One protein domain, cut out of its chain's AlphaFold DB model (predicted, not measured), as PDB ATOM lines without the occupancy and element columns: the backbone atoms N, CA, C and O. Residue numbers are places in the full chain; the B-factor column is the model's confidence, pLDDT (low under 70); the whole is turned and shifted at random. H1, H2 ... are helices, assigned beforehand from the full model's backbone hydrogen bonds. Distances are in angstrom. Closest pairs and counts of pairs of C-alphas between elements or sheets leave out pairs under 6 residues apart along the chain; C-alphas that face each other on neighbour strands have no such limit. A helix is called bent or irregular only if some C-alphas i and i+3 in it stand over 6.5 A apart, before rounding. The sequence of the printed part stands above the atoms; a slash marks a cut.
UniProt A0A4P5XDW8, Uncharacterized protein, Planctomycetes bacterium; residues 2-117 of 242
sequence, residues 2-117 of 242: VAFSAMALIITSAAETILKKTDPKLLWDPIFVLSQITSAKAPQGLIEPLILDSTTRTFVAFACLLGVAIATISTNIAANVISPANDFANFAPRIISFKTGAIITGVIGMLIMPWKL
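This is residues 2 to 117 of the 242 residues of an uncharacterized protein of Planctomycetes bacterium (UniProt A0A4P5XDW8). One long, bent helix, H3, makes most of the length of a thin, loosely built model, with small groups of parts near its two ends. Near its first end H2 lies beside H3a, with H1 on the far side of H2; at the other end H4 packs on H3b at a steep angle and leads to the short H5, and residues 69 to 76 of H3 stand free between. The printed part has 116 residues with five named helices, H1 to H5 in chain order, and no named strand: all helix. It is only just loose, close to extended, with a radius of gyration of the C-alphas of 20.0 A and spans of 65 by 32 by 29 A.

H1, residues 2 to 18, begins with C-alpha 2 at (-29.138, 30.828, -1.868) and is 24.4 A long. H2 is residues 30 to 37. H3, residues 54 to 91, was assigned as one helix by its hydrogen bonds but is bent, with C-alphas 79 and 82 6.7 A apart. Its arms are H3a, residues 54 to 79, 37.0 A, and H3b, residues 82 to 91, 14.3 A. H4 is residues 98 to 111, 19.8 A, and H5 residues 114 to 117, ending with C-alpha 117 at (-39.945, 32.289, -28.550).

H1 and H2 are close but not clearly touching; their closest C-alphas, of Ala 15 and Val 33, are 7.8 A apart. H2 and H3a form a helical hairpin and only just touch, with 3 pairs of C-alphas within 8 A, the closest those of Leu 34 and Ala 61 at 7.1 A; their shallow tilt is 10 degrees, opposite ways. H3a and H3b stand at a shallow tilt of 31 degrees. H3b and H4 touch, closest at the C-alphas of Ala 85 and Gly 101, 4.1 A, at a steep tilt of 69.9 degrees, only just short of about perpendicular, opposite ways. H4 and H5 meet only through their link. In H1, H2, H3a, H3b and H4 every O i to N i+4 pair is within hydrogen-bond range; H5 is too short for one.

The C-alphas farthest apart, of Ile 47 and Arg 94, are 65.2 A apart. The printed part has no cut. The links H1 to H2 and H2 to H3 are long, with 11 and 16 residues. Residues 2 to 4 have pLDDT under 70.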
ATOM      1  N   VAL A   2     -28.357  30.792  -3.129       64.44
ATOM      2  CA  VAL A   2     -29.138  30.828  -1.868       64.44
ATOM      3  C   VAL A   2     -29.563  32.239  -1.431       64.44
ATOM      4  O   VAL A   2     -30.730  32.446  -1.124       64.44
ATOM      5  N   ALA A   3     -28.660  33.226  -1.474       65.31
ATOM      6  CA  ALA A   3     -28.992  34.608  -1.106       65.31
ATOM      7  C   ALA A   3     -30.061  35.239  -2.021       65.31
ATOM      8  O   ALA A   3     -30.999  35.858  -1.532       65.31
ATOM      9  N   PHE A   4     -29.968  35.026  -3.339       69.38
ATOM     10  CA  PHE A   4     -30.962  35.519  -4.299       69.38
ATOM     11  C   PHE A   4     -32.318  34.831  -4.124       69.38
ATOM     12  O   PHE A   4     -33.347  35.495  -4.156       69.38
ATOM     13  N   SER A   5     -32.322  33.516  -3.885       73.69
ATOM     14  CA  SER A   5     -33.546  32.764  -3.600       73.69
ATOM     15  C   SER A   5     -34.209  33.229  -2.301       73.69
ATOM     16  O   SER A   5     -35.421  33.406  -2.277       73.69
ATOM     17  N   ALA A   6     -33.428  33.491  -1.248       78.38
ATOM     18  CA  ALA A   6     -33.937  34.026   0.014       78.38
ATOM     19  C   ALA A   6     -34.516  35.439  -0.155       78.38
ATOM     20  O   ALA A   6     -35.611  35.713   0.329       78.38
ATOM     21  N   MET A   7     -33.827  36.317  -0.892       79.19
ATOM     22  CA  MET A   7     -34.339  37.652  -1.210       79.19
ATOM     23  C   MET A   7     -35.653  37.587  -1.985       79.19
ATOM     24  O   MET A   7     -36.592  38.288  -1.623       79.19
ATOM     25  N   ALA A   8     -35.748  36.730  -3.006       75.56
ATOM     26  CA  ALA A   8     -36.983  36.545  -3.762       75.56
ATOM     27  C   ALA A   8     -38.136  36.102  -2.850       75.56
ATOM     28  O   ALA A   8     -39.192  36.719  -2.861       75.56
ATOM     29  N   LEU A   9     -37.902  35.111  -1.984       82.31
ATOM     30  CA  LEU A   9     -38.897  34.628  -1.024       82.31
ATOM     31  C   LEU A   9     -39.380  35.735  -0.078       82.31
ATOM     32  O   LEU A   9     -40.584  35.880   0.133       82.31
ATOM     33  N   ILE A  10     -38.457  36.547   0.450       83.94
ATOM     34  CA  ILE A  10     -38.778  37.664   1.349       83.94
ATOM     35  C   ILE A  10     -39.594  38.728   0.609       83.94
ATOM     36  O   ILE A  10     -40.617  39.179   1.121       83.94
ATOM     37  N   ILE A  11     -39.166  39.110  -0.596       81.06
ATOM     38  CA  ILE A  11     -39.826  40.143  -1.400       81.06
ATOM     39  C   ILE A  11     -41.235  39.693  -1.789       81.06
ATOM     40  O   ILE A  11     -42.183  40.451  -1.595       81.06
ATOM     41  N   THR A  12     -41.400  38.460  -2.274       80.81
ATOM     42  CA  THR A  12     -42.711  37.920  -2.654       80.81
ATOM     43  C   THR A  12     -43.638  37.789  -1.444       80.81
ATOM     44  O   THR A  12     -44.791  38.199  -1.529       80.81
ATOM     45  N   SER A  13     -43.139  37.325  -0.291       84.00
ATOM     46  CA  SER A  13     -43.941  37.235   0.946       84.00
ATOM     47  C   SER A  13     -44.377  38.615   1.458       84.00
ATOM     48  O   SER A  13     -45.512  38.806   1.907       84.00
ATOM     49  N   ALA A  14     -43.491  39.614   1.371       84.38
ATOM     50  CA  ALA A  14     -43.829  40.992   1.715       84.38
ATOM     51  C   ALA A  14     -44.868  41.571   0.741       84.38
ATOM     52  O   ALA A  14     -45.837  42.195   1.175       84.38
ATOM     53  N   ALA A  15     -44.707  41.322  -0.563       84.81
ATOM     54  CA  ALA A  15     -45.650  41.752  -1.589       84.81
ATOM     55  C   ALA A  15     -47.039  41.133  -1.379       84.81
ATOM     56  O   ALA A  15     -48.028  41.852  -1.456       84.81
ATOM     57  N   GLU A  16     -47.125  39.846  -1.037       85.00
ATOM     58  CA  GLU A  16     -48.385  39.165  -0.707       85.00
ATOM     59  C   GLU A  16     -49.059  39.773   0.530       85.00
ATOM     60  O   GLU A  16     -50.269  40.004   0.545       85.00
ATOM     61  N   THR A  17     -48.272  40.126   1.550       84.50
ATOM     62  CA  THR A  17     -48.789  40.774   2.766       84.50
ATOM     63  C   THR A  17     -49.386  42.156   2.477       84.50
ATOM     64  O   THR A  17     -50.354  42.557   3.128       84.50
ATOM     65  N   ILE A  18     -48.835  42.885   1.502       84.62
ATOM     66  CA  ILE A  18     -49.295  44.223   1.096       84.62
ATOM     67  C   ILE A  18     -50.459  44.129   0.089       84.62
ATOM     68  O   ILE A  18     -51.431  44.874   0.193       84.62
ATOM     69  N   LEU A  19     -50.397  43.187  -0.855       86.12
ATOM     70  CA  LEU A  19     -51.331  43.000  -1.970       86.12
ATOM     71  C   LEU A  19     -52.234  41.768  -1.760       86.12
ATOM     72  O   LEU A  19     -52.376  40.922  -2.640       86.12
ATOM     73  N   LYS A  20     -52.875  41.683  -0.587       74.62
ATOM     74  CA  LYS A  20     -53.556  40.486  -0.039       74.62
ATOM     75  C   LYS A  20     -54.625  39.814  -0.916       74.62
ATOM     76  O   LYS A  20     -55.039  38.702  -0.602       74.62
ATOM     77  N   LYS A  21     -55.151  40.485  -1.944       81.31
ATOM     78  CA  LYS A  21     -56.212  39.957  -2.831       81.31
ATOM     79  C   LYS A  21     -55.787  39.840  -4.295       81.31
ATOM     80  O   LYS A  21     -56.632  39.617  -5.156       81.31
ATOM     81  N   THR A  22     -54.501  40.008  -4.568       83.62
ATOM     82  CA  THR A  22     -53.930  39.849  -5.902       83.62
ATOM     83  C   THR A  22     -53.580  38.385  -6.147       83.62
ATOM     84  O   THR A  22     -53.123  37.701  -5.235       83.62
ATOM     85  N   ASP A  23     -53.766  37.902  -7.379       83.88
ATOM     86  CA  ASP A  23     -53.303  36.570  -7.785       83.88
ATOM     87  C   ASP A  23     -51.789  36.427  -7.506       83.88
ATOM     88  O   ASP A  23     -51.000  37.211  -8.050       83.88
ATOM     89  N   PRO A  24     -51.355  35.430  -6.708       80.62
ATOM     90  CA  PRO A  24     -49.943  35.189  -6.419       80.62
ATOM     91  C   PRO A  24     -49.054  35.070  -7.663       80.62
ATOM     92  O   PRO A  24     -47.869  35.394  -7.604       80.62
ATOM     93  N   LYS A  25     -49.604  34.655  -8.813       80.25
ATOM     94  CA  LYS A  25     -48.857  34.579 -10.080       80.25
ATOM     95  C   LYS A  25     -48.377  35.944 -10.574       80.25
ATOM     96  O   LYS A  25     -47.327  36.020 -11.205       80.25
ATOM     97  N   LEU A  26     -49.117  37.009 -10.272       82.38
ATOM     98  CA  LEU A  26     -48.786  38.375 -10.687       82.38
ATOM     99  C   LEU A  26     -47.739  39.026  -9.778       82.38
ATOM    100  O   LEU A  26     -47.058  39.956 -10.196       82.38
ATOM    101  N   LEU A  27     -47.566  38.527  -8.550       82.62
ATOM    102  CA  LEU A  27     -46.607  39.083  -7.587       82.62
ATOM    103  C   LEU A  27     -45.143  38.851  -7.990       82.62
ATOM    104  O   LEU A  27     -44.247  39.506  -7.463       82.62
ATOM    105  N   TRP A  28     -44.902  37.942  -8.938       76.06
ATOM    106  CA  TRP A  28     -43.589  37.711  -9.538       76.06
ATOM    107  C   TRP A  28     -43.233  38.717 -10.636       76.06
ATOM    108  O   TRP A  28     -42.067  38.800 -11.014       76.06
ATOM    109  N   ASP A  29     -44.206  39.475 -11.153       81.38
ATOM    110  CA  ASP A  29     -43.974  40.479 -12.188       81.38
ATOM    111  C   ASP A  29     -43.603  41.834 -11.543       81.38
ATOM    112  O   ASP A  29     -44.458  42.503 -10.950       81.38
ATOM    113  N   PRO A  30     -42.336  42.285 -11.656       78.31
ATOM    114  CA  PRO A  30     -41.892  43.533 -11.042       78.31
ATOM    115  C   PRO A  30     -42.571  44.764 -11.651       78.31
ATOM    116  O   PRO A  30     -42.731  45.767 -10.955       78.31
ATOM    117  N   ILE A  31     -42.993  44.709 -12.920       83.88
ATOM    118  CA  ILE A  31     -43.714  45.807 -13.575       83.88
ATOM    119  C   ILE A  31     -45.130  45.880 -13.018       83.88
ATOM    120  O   ILE A  31     -45.609  46.968 -12.691       83.88
ATOM    121  N   PHE A  32     -45.784  44.730 -12.847       87.06
ATOM    122  CA  PHE A  32     -47.086  44.669 -12.201       87.06
ATOM    123  C   PHE A  32     -47.020  45.221 -10.771       87.06
ATOM    124  O   PHE A  32     -47.777  46.134 -10.441       87.06
ATOM    125  N   VAL A  33     -46.094  44.743  -9.934       86.81
ATOM    126  CA  VAL A  33     -45.953  45.215  -8.543       86.81
ATOM    127  C   VAL A  33     -45.680  46.721  -8.502       86.81
ATOM    128  O   VAL A  33     -46.331  47.452  -7.751       86.81
ATOM    129  N   LEU A  34     -44.788  47.208  -9.369       87.25
ATOM    130  CA  LEU A  34     -44.517  48.635  -9.507       87.25
ATOM    131  C   LEU A  34     -45.772  49.423  -9.895       87.25
ATOM    132  O   LEU A  34     -46.022  50.483  -9.319       87.25
ATOM    133  N   SER A  35     -46.575  48.909 -10.830       87.81
ATOM    134  CA  SER A  35     -47.827  49.548 -11.246       87.81
ATOM    135  C   SER A  35     -48.797  49.714 -10.076       87.81
ATOM    136  O   SER A  35     -49.453  50.744  -9.984       87.81
ATOM    137  N   GLN A  36     -48.845  48.755  -9.143       90.12
ATOM    138  CA  GLN A  36     -49.706  48.837  -7.961       90.12
ATOM    139  C   GLN A  36     -49.183  49.855  -6.941       90.12
ATOM    140  O   GLN A  36     -49.955  50.666  -6.434       90.12
ATOM    141  N   ILE A  37     -47.871  49.859  -6.678       87.94
ATOM    142  CA  ILE A  37     -47.220  50.811  -5.756       87.94
ATOM    143  C   ILE A  37     -47.355  52.251  -6.263       87.94
ATOM    144  O   ILE A  37     -47.540  53.179  -5.477       87.94
ATOM    145  N   THR A  38     -47.277  52.443  -7.581       90.81
ATOM    146  CA  THR A  38     -47.245  53.768  -8.215       90.81
ATOM    147  C   THR A  38     -48.592  54.209  -8.793       90.81
ATOM    148  O   THR A  38     -48.690  55.269  -9.418       90.81
ATOM    149  N   SER A  39     -49.655  53.445  -8.539       89.81
ATOM    150  CA  SER A  39     -51.016  53.772  -8.960       89.81
ATOM    151  C   SER A  39     -51.636  54.858  -8.078       89.81
ATOM    152  O   SER A  39     -51.483  54.871  -6.858       89.81
ATOM    153  N   ALA A  40     -52.402  55.759  -8.698       89.00
ATOM    154  CA  ALA A  40     -53.287  56.678  -7.976       89.00
ATOM    155  C   ALA A  40     -54.561  55.990  -7.453       89.00
ATOM    156  O   ALA A  40     -55.253  56.536  -6.600       89.00
ATOM    157  N   LYS A  41     -54.882  54.806  -7.981       89.06
ATOM    158  CA  LYS A  41     -56.014  53.981  -7.555       89.06
ATOM    159  C   LYS A  41     -55.548  52.955  -6.533       89.06
ATOM    160  O   LYS A  41     -54.500  52.338  -6.732       89.06
ATOM    161  N   ALA A  42     -56.357  52.749  -5.498       87.38
ATOM    162  CA  ALA A  42     -56.124  51.714  -4.503       87.38
ATOM    163  C   ALA A  42     -56.030  50.322  -5.164       87.38
ATOM    164  O   ALA A  42     -56.882  49.991  -5.998       87.38
ATOM    165  N   PRO A  43     -55.017  49.508  -4.816       86.81
ATOM    166  CA  PRO A  43     -54.966  48.105  -5.205       86.81
ATOM    167  C   PRO A  43     -56.177  47.326  -4.685       86.81
ATOM    168  O   PRO A  43     -56.856  47.732  -3.739       86.81
ATOM    169  N   GLN A  44     -56.437  46.164  -5.280       83.69
ATOM    170  CA  GLN A  44     -57.577  45.336  -4.899       83.69
ATOM    171  C   GLN A  44     -57.540  44.972  -3.405       83.69
ATOM    172  O   GLN A  44     -56.583  44.384  -2.907       83.69
ATOM    173  N   GLY A  45     -58.622  45.292  -2.689       82.00
ATOM    174  CA  GLY A  45     -58.743  45.023  -1.253       82.00
ATOM    175  C   GLY A  45     -58.247  46.141  -0.335       82.00
ATOM    176  O   GLY A  45     -58.369  45.985   0.877       82.00
ATOM    177  N   LEU A  46     -57.753  47.251  -0.888       85.38
ATOM    178  CA  LEU A  46     -57.416  48.470  -0.154       85.38
ATOM    179  C   LEU A  46     -58.387  49.601  -0.513       85.38
ATOM    180  O   LEU A  46     -59.000  49.597  -1.579       85.38
ATOM    181  N   ILE A  47     -58.546  50.554   0.405       86.88
ATOM    182  CA  ILE A  47     -59.432  51.720   0.240       86.88
ATOM    183  C   ILE A  47     -58.649  52.909  -0.336       86.88
ATOM    184  O   ILE A  47     -59.179  53.688  -1.124       86.88
ATOM    185  N   GLU A  48     -57.368  53.007   0.010       89.62
ATOM    186  CA  GLU A  48     -56.465  54.089  -0.377       89.62
ATOM    187  C   GLU A  48     -55.295  53.559  -1.224       89.62
ATOM    188  O   GLU A  48     -54.948  52.374  -1.129       89.62
ATOM    189  N   PRO A  49     -54.682  54.401  -2.080       90.69
ATOM    190  CA  PRO A  49     -53.445  54.037  -2.759       90.69
ATOM    191  C   PRO A  49     -52.315  53.822  -1.748       90.69
ATOM    192  O   PRO A  49     -52.278  54.442  -0.689       90.69
ATOM    193  N   LEU A  50     -51.349  52.978  -2.112       90.31
ATOM    194  CA  LEU A  50     -50.192  52.679  -1.259       90.31
ATOM    195  C   LEU A  50     -49.334  53.923  -0.974       90.31
ATOM    196  O   LEU A  50     -48.717  54.018   0.082       90.31
ATOM    197  N   ILE A  51     -49.308  54.874  -1.913       91.69
ATOM    198  CA  ILE A  51     -48.653  56.174  -1.769       91.69
ATOM    199  C   ILE A  51     -49.671  57.264  -2.119       91.69
ATOM    200  O   ILE A  51     -50.059  57.416  -3.283       91.69
ATOM    201  N   LEU A  52     -50.089  58.023  -1.102       90.31
ATOM    202  CA  LEU A  52     -51.066  59.109  -1.231       90.31
ATOM    203  C   LEU A  52     -50.499  60.305  -2.012       90.31
ATOM    204  O   LEU A  52     -51.149  60.815  -2.924       90.31
ATOM    205  N   ASP A  53     -49.277  60.730  -1.684       94.44
ATOM    206  CA  ASP A  53     -48.637  61.890  -2.310       94.44
ATOM    207  C   ASP A  53     -48.186  61.599  -3.754       94.44
ATOM    208  O   ASP A  53     -47.399  60.684  -4.022       94.44
ATOM    209  N   SER A  54     -48.650  62.417  -4.702       91.69
ATOM    210  CA  SER A  54     -48.349  62.256  -6.129       91.69
ATOM    211  C   SER A  54     -46.875  62.474  -6.464       91.69
ATOM    212  O   SER A  54     -46.351  61.831  -7.379       91.69
ATOM    213  N   THR A  55     -46.203  63.368  -5.737       93.56
ATOM    214  CA  THR A  55     -44.791  63.695  -5.972       93.56
ATOM    215  C   THR A  55     -43.912  62.514  -5.584       93.56
ATOM    216  O   THR A  55     -43.126  62.021  -6.396       93.56
ATOM    217  N   THR A  56     -44.132  61.979  -4.384       93.69
ATOM    218  CA  THR A  56     -43.479  60.771  -3.872       93.69
ATOM    219  C   THR A  56     -43.722  59.589  -4.801       93.69
ATOM    220  O   THR A  56     -42.786  58.873  -5.147       93.69
ATOM    221  N   ARG A  57     -44.954  59.412  -5.286       93.38
ATOM    222  CA  ARG A  57     -45.298  58.325  -6.212       93.38
ATOM    223  C   ARG A  57     -44.513  58.389  -7.521       93.38
ATOM    224  O   ARG A  57     -44.043  57.365  -8.011       93.38
ATOM    225  N   THR A  58     -44.340  59.594  -8.061       91.56
ATOM    226  CA  THR A  58     -43.572  59.834  -9.291       91.56
ATOM    227  C   THR A  58     -42.086  59.566  -9.069       91.56
ATOM    228  O   THR A  58     -41.445  58.904  -9.885       91.56
ATOM    229  N   PHE A  59     -41.547  60.019  -7.935       94.38
ATOM    230  CA  PHE A  59     -40.164  59.754  -7.552       94.38
ATOM    231  C   PHE A  59     -39.891  58.252  -7.386       94.38
ATOM    232  O   PHE A  59     -38.921  57.738  -7.942       94.38
ATOM    233  N   VAL A  60     -40.774  57.529  -6.690       92.12
ATOM    234  CA  VAL A  60     -40.677  56.071  -6.517       92.12
ATOM    235  C   VAL A  60     -40.758  55.354  -7.864       92.12
ATOM    236  O   VAL A  60     -39.931  54.487  -8.133       92.12
ATOM    237  N   ALA A  61     -41.684  55.750  -8.745       90.88
ATOM    238  CA  ALA A  61     -41.783  55.182 -10.090       90.88
ATOM    239  C   ALA A  61     -40.472  55.335 -10.870       90.88
ATOM    240  O   ALA A  61     -39.962  54.360 -11.422       90.88
ATOM    241  N   PHE A  62     -39.896  56.539 -10.867       92.00
ATOM    242  CA  PHE A  62     -38.623  56.808 -11.526       92.00
ATOM    243  C   PHE A  62     -37.483  55.972 -10.932       92.00
ATOM    244  O   PHE A  62     -36.761  55.309 -11.676       92.00
ATOM    245  N   ALA A  63     -37.345  55.952  -9.603       92.44
ATOM    246  CA  ALA A  63     -36.293  55.206  -8.920       92.44
ATOM    247  C   ALA A  63     -36.378  53.695  -9.202       92.44
ATOM    248  O   ALA A  63     -35.365  53.061  -9.503       92.44
ATOM    249  N   CYS A  64     -37.581  53.118  -9.169       90.12
ATOM    250  CA  CYS A  64     -37.792  51.704  -9.461       90.12
ATOM    251  C   CYS A  64     -37.526  51.364 -10.933       90.12
ATOM    252  O   CYS A  64     -36.836  50.384 -11.201       90.12
ATOM    253  N   LEU A  65     -38.022  52.166 -11.885       89.50
ATOM    254  CA  LEU A  65     -37.754  51.945 -13.312       89.50
ATOM    255  C   LEU A  65     -36.265  52.075 -13.635       89.50
ATOM    256  O   LEU A  65     -35.735  51.264 -14.391       89.50
ATOM    257  N   LEU A  66     -35.578  53.044 -13.026       91.25
ATOM    258  CA  LEU A  66     -34.129  53.178 -13.137       91.25
ATOM    259  C   LEU A  66     -33.423  51.932 -12.583       91.25
ATOM    260  O   LEU A  66     -32.526  51.399 -13.231       91.25
ATOM    261  N   GLY A  67     -33.866  51.424 -11.431       90.12
ATOM    262  CA  GLY A  67     -33.371  50.174 -10.854       90.12
ATOM    263  C   GLY A  67     -33.563  48.972 -11.785       90.12
ATOM    264  O   GLY A  67     -32.608  48.238 -12.035       90.12
ATOM    265  N   VAL A  68     -34.759  48.802 -12.361       87.25
ATOM    266  CA  VAL A  68     -35.064  47.733 -13.332       87.25
ATOM    267  C   VAL A  68     -34.198  47.867 -14.587       87.25
ATOM    268  O   VAL A  68     -33.652  46.869 -15.064       87.25
ATOM    269  N   ALA A  69     -34.016  49.084 -15.103       90.06
ATOM    270  CA  ALA A  69     -33.166  49.341 -16.260       90.06
ATOM    271  C   ALA A  69     -31.700  48.977 -15.974       90.06
ATOM    272  O   ALA A  69     -31.089  48.232 -16.743       90.06
ATOM    273  N   ILE A  70     -31.153  49.427 -14.840       91.19
ATOM    274  CA  ILE A  70     -29.782  49.112 -14.420       91.19
ATOM    275  C   ILE A  70     -29.613  47.603 -14.217       91.19
ATOM    276  O   ILE A  70     -28.646  47.028 -14.718       91.19
ATOM    277  N   ALA A  71     -30.547  46.941 -13.531       88.44
ATOM    278  CA  ALA A  71     -30.509  45.497 -13.303       88.44
ATOM    279  C   ALA A  71     -30.533  44.713 -14.624       88.44
ATOM    280  O   ALA A  71     -29.759  43.770 -14.806       88.44
ATOM    281  N   THR A  72     -31.368  45.146 -15.571       89.06
ATOM    282  CA  THR A  72     -31.486  44.523 -16.895       89.06
ATOM    283  C   THR A  72     -30.190  44.675 -17.683       89.06
ATOM    284  O   THR A  72     -29.652  43.686 -18.173       89.06
ATOM    285  N   ILE A  73     -29.653  45.895 -17.771       88.94
ATOM    286  CA  ILE A  73     -28.423  46.181 -18.519       88.94
ATOM    287  C   ILE A  73     -27.231  45.443 -17.901       88.94
ATOM    288  O   ILE A  73     -26.503  44.750 -18.611       88.94
ATOM    289  N   SER A  74     -27.048  45.552 -16.583       90.06
ATOM    290  CA  SER A  74     -25.911  44.934 -15.888       90.06
ATOM    291  C   SER A  74     -25.912  43.411 -16.023       90.06
ATOM    292  O   SER A  74     -24.893  42.826 -16.394       90.06
ATOM    293  N   THR A  75     -27.060  42.768 -15.799       89.62
ATOM    294  CA  THR A  75     -27.178  41.307 -15.870       89.62
ATOM    295  C   THR A  75     -27.062  40.807 -17.307       89.62
ATOM    296  O   THR A  75     -26.378  39.817 -17.555       89.62
ATOM    297  N   ASN A  76     -27.687  41.491 -18.272       89.94
ATOM    298  CA  ASN A  76     -27.681  41.045 -19.663       89.94
ATOM    299  C   ASN A  76     -26.282  41.138 -20.285       89.94
ATOM    300  O   ASN A  76     -25.833  40.176 -20.904       89.94
ATOM    301  N   ILE A  77     -25.556  42.238 -20.053       88.44
ATOM    302  CA  ILE A  77     -24.179  42.377 -20.544       88.44
ATOM    303  C   ILE A  77     -23.302  41.263 -19.964       88.44
ATOM    304  O   ILE A  77     -22.627  40.561 -20.720       88.44
ATOM    305  N   ALA A  78     -23.342  41.066 -18.644       88.88
ATOM    306  CA  ALA A  78     -22.492  40.090 -17.975       88.88
ATOM    307  C   ALA A  78     -22.799  38.642 -18.392       88.88
ATOM    308  O   ALA A  78     -21.880  37.884 -18.694       88.88
ATOM    309  N   ALA A  79     -24.079  38.265 -18.422       89.19
ATOM    310  CA  ALA A  79     -24.493  36.884 -18.650       89.19
ATOM    311  C   ALA A  79     -24.574  36.507 -20.136       89.19
ATOM    312  O   ALA A  79     -24.261  35.373 -20.487       89.19
ATOM    313  N   ASN A  80     -24.978  37.438 -21.009       91.69
ATOM    314  CA  ASN A  80     -25.373  37.107 -22.383       91.69
ATOM    315  C   ASN A  80     -24.480  37.722 -23.465       91.69
ATOM    316  O   ASN A  80     -24.563  37.292 -24.612       91.69
ATOM    317  N   VAL A  81     -23.631  38.706 -23.142       93.12
ATOM    318  CA  VAL A  81     -22.784  39.372 -24.151       93.12
ATOM    319  C   VAL A  81     -21.322  38.950 -24.055       93.12
ATOM    320  O   VAL A  81     -20.688  38.734 -25.084       93.12
ATOM    321  N   ILE A  82     -20.775  38.790 -22.846       94.62
ATOM    322  CA  ILE A  82     -19.332  38.544 -22.660       94.62
ATOM    323  C   ILE A  82     -18.870  37.231 -23.306       94.62
ATOM    324  O   ILE A  82     -17.858  37.230 -24.004       94.62
ATOM    325  N   SER A  83     -19.592  36.126 -23.086       94.38
ATOM    326  CA  SER A  83     -19.211  34.812 -23.631       94.38
ATOM    327  C   SER A  83     -19.181  34.799 -25.166       94.38
ATOM    328  O   SER A  83     -18.101  34.609 -25.717       94.38
ATOM    329  N   PRO A  84     -20.287  35.088 -25.879       94.56
ATOM    330  CA  PRO A  84     -20.272  35.074 -27.343       94.56
ATOM    331  C   PRO A  84     -19.333  36.134 -27.940       94.56
ATOM    332  O   PRO A  84     -18.715  35.886 -28.972       94.56
ATOM    333  N   ALA A  85     -19.145  37.289 -27.288       95.81
ATOM    334  CA  ALA A  85     -18.153  38.270 -27.729       95.81
ATOM    335  C   ALA A  85     -16.725  37.702 -27.705       95.81
ATOM    336  O   ALA A  85     -15.961  37.924 -28.650       95.81
ATOM    337  N   ASN A  86     -16.377  36.951 -26.657       95.50
ATOM    338  CA  ASN A  86     -15.113  36.225 -26.586       95.50
ATOM    339  C   ASN A  86     -15.047  35.104 -27.625       95.50
ATOM    340  O   ASN A  86     -14.001  34.944 -28.252       95.50
ATOM    341  N   ASP A  87     -16.130  34.367 -27.857       95.31
ATOM    342  CA  ASP A  87     -16.160  33.298 -28.861       95.31
ATOM    343  C   ASP A  87     -15.890  33.854 -30.269       95.31
ATOM    344  O   ASP A  87     -15.018  33.352 -30.979       95.31
ATOM    345  N   PHE A  88     -16.544  34.956 -30.655       95.44
ATOM    346  CA  PHE A  88     -16.295  35.611 -31.944       95.44
ATOM    347  C   PHE A  88     -14.874  36.173 -32.058       95.44
ATOM    348  O   PHE A  88     -14.241  36.042 -33.109       95.44
ATOM    349  N   ALA A  89     -14.352  36.777 -30.986       95.44
ATOM    350  CA  ALA A  89     -12.982  37.280 -30.970       95.44
ATOM    351  C   ALA A  89     -11.953  36.144 -31.105       95.44
ATOM    352  O   ALA A  89     -10.958  36.301 -31.806       95.44
ATOM    353  N   ASN A  90     -12.200  34.978 -30.501       93.00
ATOM    354  CA  ASN A  90     -11.322  33.812 -30.635       93.00
ATOM    355  C   ASN A  90     -11.494  33.081 -31.975       93.00
ATOM    356  O   ASN A  90     -10.549  32.450 -32.446       93.00
ATOM    357  N   PHE A  91     -12.659  33.186 -32.618       92.06
ATOM    358  CA  PHE A  91     -12.909  32.582 -33.928       92.06
ATOM    359  C   PHE A  91     -12.084  33.235 -35.046       92.06
ATOM    360  O   PHE A  91     -11.515  32.543 -35.889       92.06
ATOM    361  N   ALA A  92     -11.986  34.569 -35.048       92.38
ATOM    362  CA  ALA A  92     -11.211  35.317 -36.038       92.38
ATOM    363  C   ALA A  92     -10.400  36.454 -35.382       92.38
ATOM    364  O   ALA A  92     -10.675  37.630 -35.633       92.38
ATOM    365  N   PRO A  93      -9.354  36.140 -34.592       90.38
ATOM    366  CA  PRO A  93      -8.678  37.100 -33.708       90.38
ATOM    367  C   PRO A  93      -7.949  38.239 -34.429       90.38
ATOM    368  O   PRO A  93      -7.673  39.275 -33.833       90.38
ATOM    369  N   ARG A  94      -7.644  38.077 -35.725       93.56
ATOM    370  CA  ARG A  94      -7.049  39.142 -36.553       93.56
ATOM    371  C   ARG A  94      -8.070  40.164 -37.059       93.56
ATOM    372  O   ARG A  94      -7.669  41.232 -37.501       93.56
ATOM    373  N   ILE A  95      -9.358  39.818 -37.049       94.44
ATOM    374  CA  ILE A  95     -10.432  40.585 -37.699       94.44
ATOM    375  C   ILE A  95     -11.449  41.079 -36.664       94.44
ATOM    376  O   ILE A  95     -11.940  42.201 -36.757       94.44
ATOM    377  N   ILE A  96     -11.764  40.252 -35.667       96.12
ATOM    378  CA  ILE A  96     -12.815  40.514 -34.688       96.12
ATOM    379  C   ILE A  96     -12.181  40.845 -33.340       96.12
ATOM    380  O   ILE A  96     -11.597  39.997 -32.673       96.12
ATOM    381  N   SER A  97     -12.337  42.100 -32.919       96.62
ATOM    382  CA  SER A  97     -12.034  42.515 -31.548       96.62
ATOM    383  C   SER A  97     -13.175  42.142 -30.597       96.62
ATOM    384  O   SER A  97     -14.311  41.971 -31.037       96.62
ATOM    385  N   PHE A  98     -12.923  42.128 -29.284       94.44
ATOM    386  CA  PHE A  98     -13.978  41.939 -28.275       94.44
ATOM    387  C   PHE A  98     -15.154  42.915 -28.454       94.44
ATOM    388  O   PHE A  98     -16.315  42.514 -28.399       94.44
ATOM    389  N   LYS A  99     -14.868  44.196 -28.739       95.44
ATOM    390  CA  LYS A  99     -15.904  45.216 -28.986       95.44
ATOM    391  C   LYS A  99     -16.749  44.865 -30.211       95.44
ATOM    392  O   LYS A  99     -17.973  44.941 -30.159       95.44
ATOM    393  N   THR A 100     -16.098  44.450 -31.297       96.12
ATOM    394  CA  THR A 100     -16.777  44.009 -32.521       96.12
ATOM    395  C   THR A 100     -17.618  42.757 -32.258       96.12
ATOM    396  O   THR A 100     -18.771  42.708 -32.670       96.12
ATOM    397  N   GLY A 101     -17.089  41.781 -31.513       96.38
ATOM    398  CA  GLY A 101     -17.806  40.568 -31.108       96.38
ATOM    399  C   GLY A 101     -19.045  40.857 -30.255       96.38
ATOM    400  O   GLY A 101     -20.092  40.244 -30.463       96.38
ATOM    401  N   ALA A 102     -18.975  41.838 -29.351       94.81
ATOM    402  CA  ALA A 102     -20.125  42.281 -28.562       94.81
ATOM    403  C   ALA A 102     -21.227  42.899 -29.442       94.81
ATOM    404  O   ALA A 102     -22.406  42.593 -29.259       94.81
ATOM    405  N   ILE A 103     -20.855  43.707 -30.443       95.75
ATOM    406  CA  ILE A 103     -21.809  44.263 -31.418       95.75
ATOM    407  C   ILE A 103     -22.448  43.142 -32.247       95.75
ATOM    408  O   ILE A 103     -23.670  43.109 -32.378       95.75
ATOM    409  N   ILE A 104     -21.648  42.197 -32.756       96.06
ATOM    410  CA  ILE A 104     -22.142  41.032 -33.511       96.06
ATOM    411  C   ILE A 104     -23.148  40.240 -32.669       96.06
ATOM    412  O   ILE A 104     -24.230  39.914 -33.152       96.06
ATOM    413  N   THR A 105     -22.824  39.993 -31.399       95.25
ATOM    414  CA  THR A 105     -23.720  39.312 -30.456       95.25
ATOM    415  C   THR A 105     -25.057  40.038 -30.332       95.25
ATOM    416  O   THR A 105     -26.104  39.406 -30.451       95.25
ATOM    417  N   GLY A 106     -25.042  41.360 -30.129       93.00
ATOM    418  CA  GLY A 106     -26.266  42.156 -30.012       93.00
ATOM    419  C   GLY A 106     -27.129  42.113 -31.276       93.00
ATOM    420  O   GLY A 106     -28.342  41.924 -31.191       93.00
ATOM    421  N   VAL A 107     -26.502  42.221 -32.453       95.44
ATOM    422  CA  VAL A 107     -27.198  42.147 -33.748       95.44
ATOM    423  C   VAL A 107     -27.816  40.766 -33.961       95.44
ATOM    424  O   VAL A 107     -29.009  40.672 -34.238       95.44
ATOM    425  N   ILE A 108     -27.045  39.688 -33.784       95.44
ATOM    426  CA  ILE A 108     -27.551  38.316 -33.937       95.44
ATOM    427  C   ILE A 108     -28.666  38.039 -32.923       95.44
ATOM    428  O   ILE A 108     -29.709  37.507 -33.295       95.44
ATOM    429  N   GLY A 109     -28.491  38.459 -31.667       91.88
ATOM    430  CA  GLY A 109     -29.504  38.318 -30.622       91.88
ATOM    431  C   GLY A 109     -30.834  38.978 -30.992       91.88
ATOM    432  O   GLY A 109     -31.892  38.393 -30.769       91.88
ATOM    433  N   MET A 110     -30.798  40.156 -31.622       90.94
ATOM    434  CA  MET A 110     -31.997  40.825 -32.131       90.94
ATOM    435  C   MET A 110     -32.614  40.080 -33.326       90.94
ATOM    436  O   MET A 110     -33.831  39.905 -33.379       90.94
ATOM    437  N   LEU A 111     -31.785  39.605 -34.262       94.88
ATOM    438  CA  LEU A 111     -32.226  38.893 -35.468       94.88
ATOM    439  C   LEU A 111     -32.850  37.521 -35.181       94.88
ATOM    440  O   LEU A 111     -33.697  37.072 -35.951       94.88
ATOM    441  N   ILE A 112     -32.498  36.877 -34.063       90.44
ATOM    442  CA  ILE A 112     -33.153  35.643 -33.591       90.44
ATOM    443  C   ILE A 112     -34.642  35.880 -33.269       90.44
ATOM    444  O   ILE A 112     -35.424  34.931 -33.245       90.44
ATOM    445  N   MET A 113     -35.070  37.137 -33.088       91.12
ATOM    446  CA  MET A 113     -36.445  37.512 -32.736       91.12
ATOM    447  C   MET A 113     -36.931  36.792 -31.464       91.12
ATOM    448  O   MET A 113     -37.940  36.080 -31.503       91.12
ATOM    449  N   PRO A 114     -36.256  36.972 -30.311       83.62
ATOM    450  CA  PRO A 114     -36.547  36.219 -29.087       83.62
ATOM    451  C   PRO A 114     -37.995  36.379 -28.601       83.62
ATOM    452  O   PRO A 114     -38.548  35.466 -27.996       83.62
ATOM    453  N   TRP A 115     -38.662  37.489 -28.932       86.62
ATOM    454  CA  TRP A 115     -40.083  37.701 -28.630       86.62
ATOM    455  C   TRP A 115     -41.014  36.666 -29.274       86.62
ATOM    456  O   TRP A 115     -42.090  36.405 -28.743       86.62
ATOM    457  N   LYS A 116     -40.617  36.032 -30.384       83.50
ATOM    458  CA  LYS A 116     -41.382  34.917 -30.964       83.50
ATOM    459  C   LYS A 116     -41.302  33.661 -30.098       83.50
ATOM    460  O   LYS A 116     -42.302  32.960 -29.978       83.50
ATOM    461  N   LEU A 117     -40.151  33.412 -29.472       78.38
ATOM    462  CA  LEU A 117     -39.945  32.289 -28.550       78.38
ATOM    463  C   LEU A 117     -40.689  32.501 -27.225       78.38
ATOM    464  O   LEU A 117     -41.176  31.547 -26.634       78.38
TER     465      LEU A 117